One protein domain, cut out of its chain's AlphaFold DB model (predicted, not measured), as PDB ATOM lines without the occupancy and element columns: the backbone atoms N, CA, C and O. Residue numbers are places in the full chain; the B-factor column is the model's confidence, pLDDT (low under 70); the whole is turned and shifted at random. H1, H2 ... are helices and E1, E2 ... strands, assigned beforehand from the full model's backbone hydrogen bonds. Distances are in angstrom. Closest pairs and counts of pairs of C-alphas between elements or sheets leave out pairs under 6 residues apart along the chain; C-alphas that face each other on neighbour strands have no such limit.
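Overview. This is residues 88 to 136 of the 136 residues of the protein "Coproporphyrinogen III oxidase" of Listeria grayi (UniProt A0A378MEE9). Picture an elongated chain with a small hairpin of two strands, E1 and E2, at one end and the longest helix, H2, running out to the other end. Between these ends lie the short helix H1 and a looping stretch without a named element, residues 97 to 108; the last residues, 131 to 136, of which 131 to 134 belong to H2, stick out free. The printed part has 49 residues with two named strands and two named helices, in the order E1, E2, H1, H2; the sheet has the order E1 - E2 and is antiparallel, and the class is mixed, helices and strands. With a radius of gyration of the C-alphas of 11.6 A the whole is only just compact, close to loose, and it spans 38 by 21 by 14 A.

Along the chain. Find C-alpha 88 at (-30.049, 5.286, -2.102), where strand E1 begins; it covers residues 88 to 90 and is 6.2 A long. Strand E2 covers residues 93 to 96, 9.8 A from first to last C-alpha. Look next at C-alpha 109 at (-29.962, 12.894, 15.196), the first of helix H1, residues 109 to 114, 8.5 A long. Helix H2 covers residues 120 to 134; from C-alpha 120 at (-30.817, 0.075, 15.271) it runs 21.6 A to C-alpha 134 at (-17.646, 16.254, 21.032).

Arrangement. Start at the sheet, where E1 and E2 form a hairpin, antiparallel, with 148 degrees between their directions. The C-alphas of Phe 89 and Leu 94 face each other at 4.6 A. Look there for N 88 and O 95, 2.8 A apart, and N 95 and O 88, 2.9 A apart, both within hydrogen-bond range. Farther along the chain, residues 101 to 102 make a short antiparallel pairing with residues 105 to 106. H1 and H2 form a helical hairpin and only just touch, with 3 pairs of C-alphas within 8 A; H2 does so with residues 123 to 127 alone. Their closest C-alphas are those of Leu 113 and Lys 123, 6.7 A apart. They run opposite ways at a shallow tilt of 15 degrees. E1 is apart from both helices, and E2 is apart from H2. In H1 and H2 every O i to N i+4 pair is within hydrogen-bond range.

Size, cuts and confidence. The two C-alphas farthest apart are those of Lys 92 and Arg 136, at 39.2 A. The printed part has no cut and ends at the chain's last residue, 136. The link from E2 to H1, 12 residues, is long, while those from E1 to E2 and from H1 to H2 are tight. Read the B-factor column for the model's confidence: the mean pLDDT of the printed part is 90.1, and residue 136 alone is under 70.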
ATOM      1  N   ILE A  88     -31.161   6.232  -2.117       92.94
ATOM      2  CA  ILE A  88     -30.049   5.286  -2.102       92.94
ATOM      3  C   ILE A  88     -30.625   3.901  -2.396       92.94
ATOM      4  O   ILE A  88     -31.561   3.457  -1.735       92.94
ATOM      5  N   PHE A  89     -30.084   3.222  -3.406       94.25
ATOM      6  CA  PHE A  89     -30.483   1.855  -3.726       94.25
ATOM      7  C   PHE A  89     -29.667   0.864  -2.892       94.25
ATOM      8  O   PHE A  89     -28.450   0.767  -3.061       94.25
ATOM      9  N   HIS A  90     -30.335   0.134  -2.003       93.38
ATOM     10  CA  HIS A  90     -29.723  -0.861  -1.125       93.38
ATOM     11  C   HIS A  90     -30.705  -2.009  -0.874       93.38
ATOM     12  O   HIS A  90     -31.910  -1.781  -0.772       93.38
ATOM     13  N   ASP A  91     -30.208  -3.248  -0.837       93.19
ATOM     14  CA  ASP A  91     -31.019  -4.457  -0.631       93.19
ATOM     15  C   ASP A  91     -32.273  -4.545  -1.512       93.19
ATOM     16  O   ASP A  91     -33.368  -4.909  -1.085       93.19
ATOM     17  N   LYS A  92     -32.085  -4.233  -2.801       95.12
ATOM     18  CA  LYS A  92     -33.133  -4.252  -3.836       95.12
ATOM     19  C   LYS A  92     -34.291  -3.278  -3.575       95.12
ATOM     20  O   LYS A  92     -35.347  -3.427  -4.186       95.12
ATOM     21  N   GLN A  93     -34.097  -2.277  -2.720       95.31
ATOM     22  CA  GLN A  93     -35.088  -1.252  -2.402       95.31
ATOM     23  C   GLN A  93     -34.486   0.153  -2.523       95.31
ATOM     24  O   GLN A  93     -33.271   0.342  -2.436       95.31
ATOM     25  N   LEU A  94     -35.346   1.141  -2.780       95.50
ATOM     26  CA  LEU A  94     -34.978   2.556  -2.793       95.50
ATOM     27  C   LEU A  94     -35.284   3.161  -1.429       95.50
ATOM     28  O   LEU A  94     -36.448   3.274  -1.055       95.50
ATOM     29  N   HIS A  95     -34.242   3.603  -0.739       93.19
ATOM     30  CA  HIS A  95     -34.343   4.248   0.564       93.19
ATOM     31  C   HIS A  95     -34.232   5.758   0.374       93.19
ATOM     32  O   HIS A  95     -33.264   6.217  -0.245       93.19
ATOM     33  N   PRO A  96     -35.199   6.559   0.838       92.62
ATOM     34  CA  PRO A  96     -35.107   8.004   0.708       92.62
ATOM     35  C   PRO A  96     -33.948   8.546   1.548       92.62
ATOM     36  O   PRO A  96     -33.753   8.134   2.689       92.62
ATOM     37  N   ILE A  97     -33.212   9.524   1.014       92.94
ATOM     38  CA  ILE A  97     -32.273  10.294   1.836       92.94
ATOM     39  C   ILE A  97     -33.100  11.147   2.819       92.94
ATOM     40  O   ILE A  97     -33.974  11.889   2.354       92.94
ATOM     41  N   PRO A  98     -32.866  11.048   4.144       90.75
ATOM     42  CA  PRO A  98     -33.604  11.829   5.132       90.75
ATOM     43  C   PRO A  98     -33.420  13.334   4.938       90.75
ATOM     44  O   PRO A  98     -32.342  13.798   4.545       90.75
ATOM     45  N   GLU A  99     -34.454  14.105   5.269       89.06
ATOM     46  CA  GLU A  99     -34.320  15.556   5.405       89.06
ATOM     47  C   GLU A  99     -33.274  15.885   6.479       89.06
ATOM     48  O   GLU A  99     -33.022  15.083   7.374       89.06
ATOM     49  N   GLY A 100     -32.595  17.027   6.354       87.31
ATOM     50  CA  GLY A 100     -31.460  17.346   7.231       87.31
ATOM     51  C   GLY A 100     -30.177  16.567   6.904       87.31
ATOM     52  O   GLY A 100     -29.219  16.614   7.673       87.31
ATOM     53  N   SER A 101     -30.106  15.869   5.766       88.38
ATOM     54  CA  SER A 101     -28.860  15.265   5.275       88.38
ATOM     55  C   SER A 101     -28.113  16.193   4.315       88.38
ATOM     56  O   SER A 101     -28.706  16.790   3.417       88.38
ATOM     57  N   VAL A 102     -26.786  16.251   4.432       87.44
ATOM     58  CA  VAL A 102     -25.897  16.938   3.486       87.44
ATOM     59  C   VAL A 102     -25.074  15.892   2.753       87.44
ATOM     60  O   VAL A 102     -24.348  15.119   3.368       87.44
ATOM     61  N   MET A 103     -25.195  15.850   1.423       82.44
ATOM     62  CA  MET A 103     -24.507  14.858   0.579       82.44
ATOM     63  C   MET A 103     -24.776  13.401   1.015       82.44
ATOM     64  O   MET A 103     -23.898  12.550   0.922       82.44
ATOM     65  N   GLY A 104     -25.988  13.121   1.508       85.06
ATOM     66  CA  GLY A 104     -26.388  11.798   2.003       85.06
ATOM     67  C   GLY A 104     -25.951  11.483   3.437       85.06
ATOM     68  O   GLY A 104     -26.303  10.423   3.942       85.06
ATOM     69  N   ILE A 105     -25.229  12.387   4.103       87.06
ATOM     70  CA  ILE A 105     -24.818  12.243   5.502       87.06
ATOM     71  C   ILE A 105     -25.823  12.997   6.385       87.06
ATOM     72  O   ILE A 105     -25.949  14.215   6.220       87.06
ATOM     73  N   PRO A 106     -26.535  12.326   7.310       90.56
ATOM     74  CA  PRO A 106     -27.403  12.993   8.278       90.56
ATOM     75  C   PRO A 106     -26.630  14.029   9.102       90.56
ATOM     76  O   PRO A 106     -25.560  13.718   9.625       90.56
ATOM     77  N   THR A 107     -27.147  15.254   9.220       91.12
ATOM     78  CA  THR A 107     -26.475  16.328   9.986       91.12
ATOM     79  C   THR A 107     -27.022  16.522  11.396       91.12
ATOM     80  O   THR A 107     -26.413  17.223  12.202       91.12
ATOM     81  N   ASP A 108     -28.124  15.850  11.722       90.94
ATOM     82  CA  ASP A 108     -28.711  15.813  13.054       90.94
ATOM     83  C   ASP A 108     -29.196  14.397  13.412       90.94
ATOM     84  O   ASP A 108     -29.214  13.477  12.587       90.94
ATOM     85  N   GLU A 109     -29.545  14.203  14.684       92.31
ATOM     86  CA  GLU A 109     -29.962  12.894  15.196       92.31
ATOM     87  C   GLU A 109     -31.318  12.463  14.637       92.31
ATOM     88  O   GLU A 109     -31.526  11.276  14.400       92.31
ATOM     89  N   ALA A 110     -32.228  13.406  14.378       92.56
ATOM     90  CA  ALA A 110     -33.541  13.088  13.833       92.56
ATOM     91  C   ALA A 110     -33.409  12.502  12.419       92.56
ATOM     92  O   ALA A 110     -34.003  11.463  12.131       92.56
ATOM     93  N   ALA A 111     -32.569  13.102  11.575       92.50
ATOM     94  CA  ALA A 111     -32.238  12.620  10.241       92.50
ATOM     95  C   ALA A 111     -31.586  11.227  10.280       92.50
ATOM     96  O   ALA A 111     -31.946  10.345   9.498       92.50
ATOM     97  N   LEU A 112     -30.663  10.991  11.221       93.50
ATOM     98  CA  LEU A 112     -30.024   9.682  11.397       93.50
ATOM     99  C   LEU A 112     -31.045   8.608  11.795       93.50
ATOM    100  O   LEU A 112     -31.047   7.507  11.241       93.50
ATOM    101  N   LEU A 113     -31.932   8.928  12.738       92.50
ATOM    102  CA  LEU A 113     -32.948   8.001  13.229       92.50
ATOM    103  C   LEU A 113     -34.020   7.696  12.176       92.50
ATOM    104  O   LEU A 113     -34.491   6.558  12.121       92.50
ATOM    105  N   GLN A 114     -34.351   8.660  11.311       91.50
ATOM    106  CA  GLN A 114     -35.254   8.479  10.168       91.50
ATOM    107  C   GLN A 114     -34.657   7.626   9.040       91.50
ATOM    108  O   GLN A 114     -35.409   7.113   8.217       91.50
ATOM    109  N   SER A 115     -33.332   7.459   8.981       90.31
ATOM    110  CA  SER A 115     -32.684   6.654   7.940       90.31
ATOM    111  C   SER A 115     -33.143   5.195   7.982       90.31
ATOM    112  O   SER A 115     -33.038   4.530   9.012       90.31
ATOM    113  N   GLU A 116     -33.603   4.671   6.850       90.94
ATOM    114  CA  GLU A 116     -33.974   3.256   6.685       90.94
ATOM    115  C   GLU A 116     -32.767   2.373   6.316       90.94
ATOM    116  O   GLU A 116     -32.866   1.150   6.317       90.94
ATOM    117  N   LEU A 117     -31.607   2.987   6.052       90.94
ATOM    118  CA  LEU A 117     -30.391   2.292   5.612       90.94
ATOM    119  C   LEU A 117     -29.602   1.634   6.741       90.94
ATOM    120  O   LEU A 117     -28.768   0.779   6.472       90.94
ATOM    121  N   LEU A 118     -29.805   2.084   7.980       90.81
ATOM    122  CA  LEU A 118     -29.040   1.629   9.136       90.81
ATOM    123  C   LEU A 118     -29.938   0.846  10.084       90.81
ATOM    124  O   LEU A 118     -31.048   1.272  10.420       90.81
ATOM    125  N   THR A 119     -29.417  -0.267  10.582       92.00
ATOM    126  CA  THR A 119     -30.018  -1.009  11.687       92.00
ATOM    127  C   THR A 119     -30.005  -0.179  12.974       92.00
ATOM    128  O   THR A 119     -29.276   0.806  13.110       92.00
ATOM    129  N   ALA A 120     -30.796  -0.592  13.968       93.69
ATOM    130  CA  ALA A 120     -30.817   0.075  15.271       93.69
ATOM    131  C   ALA A 120     -29.426   0.113  15.938       93.69
ATOM    132  O   ALA A 120     -29.030   1.153  16.457       93.69
ATOM    133  N   ALA A 121     -28.664  -0.984  15.858       95.12
ATOM    134  CA  ALA A 121     -27.317  -1.067  16.425       95.12
ATOM    135  C   ALA A 121     -26.324  -0.127  15.717       95.12
ATOM    136  O   ALA A 121     -25.465   0.477  16.354       95.12
ATOM    137  N   GLU A 122     -26.450   0.039  14.399       94.06
ATOM    138  CA  GLU A 122     -25.602   0.957  13.630       94.06
ATOM    139  C   GLU A 122     -25.936   2.421  13.915       94.06
ATOM    140  O   GLU A 122     -25.028   3.246  14.017       94.06
ATOM    141  N   LYS A 123     -27.222   2.744  14.104       94.25
ATOM    142  CA  LYS A 123     -27.655   4.077  14.549       94.25
ATOM    143  C   LYS A 123     -27.094   4.406  15.928       94.25
ATOM    144  O   LYS A 123     -26.569   5.498  16.120       94.25
ATOM    145  N   GLU A 124     -27.160   3.462  16.867       94.44
ATOM    146  CA  GLU A 124     -26.593   3.635  18.206       94.44
ATOM    147  C   GLU A 124     -25.080   3.876  18.146       94.44
ATOM    148  O   GLU A 124     -24.588   4.836  18.740       94.44
ATOM    149  N   ARG A 125     -24.349   3.073  17.361       94.44
ATOM    150  CA  ARG A 125     -22.905   3.258  17.176       94.44
ATOM    151  C   ARG A 125     -22.574   4.637  16.603       94.44
ATOM    152  O   ARG A 125     -21.685   5.311  17.111       94.44
ATOM    153  N   ALA A 126     -23.305   5.082  15.581       92.88
ATOM    154  CA  ALA A 126     -23.094   6.396  14.973       92.88
ATOM    155  C   ALA A 126     -23.343   7.553  15.963       92.88
ATOM    156  O   ALA A 126     -22.610   8.543  15.960       92.88
ATOM    157  N   LEU A 127     -24.338   7.422  16.848       91.94
ATOM    158  CA  LEU A 127     -24.592   8.396  17.917       91.94
ATOM    159  C   LEU A 127     -23.473   8.405  18.969       91.94
ATOM    160  O   LEU A 127     -23.080   9.476  19.433       91.94
ATOM    161  N   GLN A 128     -22.930   7.237  19.323       92.12
ATOM    162  CA  GLN A 128     -21.790   7.132  20.239       92.12
ATOM    163  C   GLN A 128     -20.536   7.800  19.655       92.12
ATOM    164  O   GLN A 128     -19.930   8.634  20.323       92.12
ATOM    165  N   GLU A 129     -20.205   7.531  18.386       88.50
ATOM    166  CA  GLU A 129     -19.056   8.144  17.698       88.50
ATOM    167  C   GLU A 129     -19.145   9.684  17.679       88.50
ATOM    168  O   GLU A 129     -18.149  10.375  17.910       88.50
ATOM    169  N   LYS A 130     -20.345  10.246  17.466       83.25
ATOM    170  CA  LYS A 130     -20.585  11.696  17.559       83.25
ATOM    171  C   LYS A 130     -20.271  12.235  18.959       83.25
ATOM    172  O   LYS A 130     -19.621  13.273  19.078       83.25
ATOM    173  N   ASN A 131     -20.735  11.558  20.008       83.56
ATOM    174  CA  ASN A 131     -20.509  11.988  21.389       83.56
ATOM    175  C   ASN A 131     -19.023  11.932  21.759       83.56
ATOM    176  O   ASN A 131     -18.508  12.865  22.373       83.56
ATOM    177  N   ASP A 132     -18.316  10.890  21.329       87.62
ATOM    178  CA  ASP A 132     -16.876  10.753  21.556       87.62
ATOM    179  C   ASP A 132     -16.072  11.874  20.885       87.62
ATOM    180  O   ASP A 132     -15.072  12.328  21.438       87.62
ATOM    181  N   LEU A 133     -16.501  12.345  19.708       82.62
ATOM    182  CA  LEU A 133     -15.874  13.476  19.018       82.62
ATOM    183  C   LEU A 133     -16.126  14.818  19.713       82.62
ATOM    184  O   LEU A 133     -15.241  15.666  19.700       82.62
ATOM    185  N   LEU A 134     -17.306  15.020  20.308       79.00
ATOM    186  CA  LEU A 134     -17.646  16.254  21.032       79.00
ATOM    187  C   LEU A 134     -16.966  16.354  22.404       79.00
ATOM    188  O   LEU A 134     -16.814  17.453  22.928       79.00
ATOM    189  N   ASN A 135     -16.572  15.217  22.980       78.06
ATOM    190  CA  ASN A 135     -15.919  15.129  24.287       78.06
ATOM    191  C   ASN A 135     -14.376  15.094  24.206       78.06
ATOM    192  O   ASN A 135     -13.724  14.800  25.209       78.06
ATOM    193  N   ARG A 136     -13.796  15.362  23.028       69.06
ATOM    194  CA  ARG A 136     -12.350  15.546  22.804       69.06
ATOM    195  C   ARG A 136     -12.003  17.023  22.699       69.06
ATOM    196  O   ARG A 136     -10.909  17.378  23.189       69.06
TER     197      ARG A 136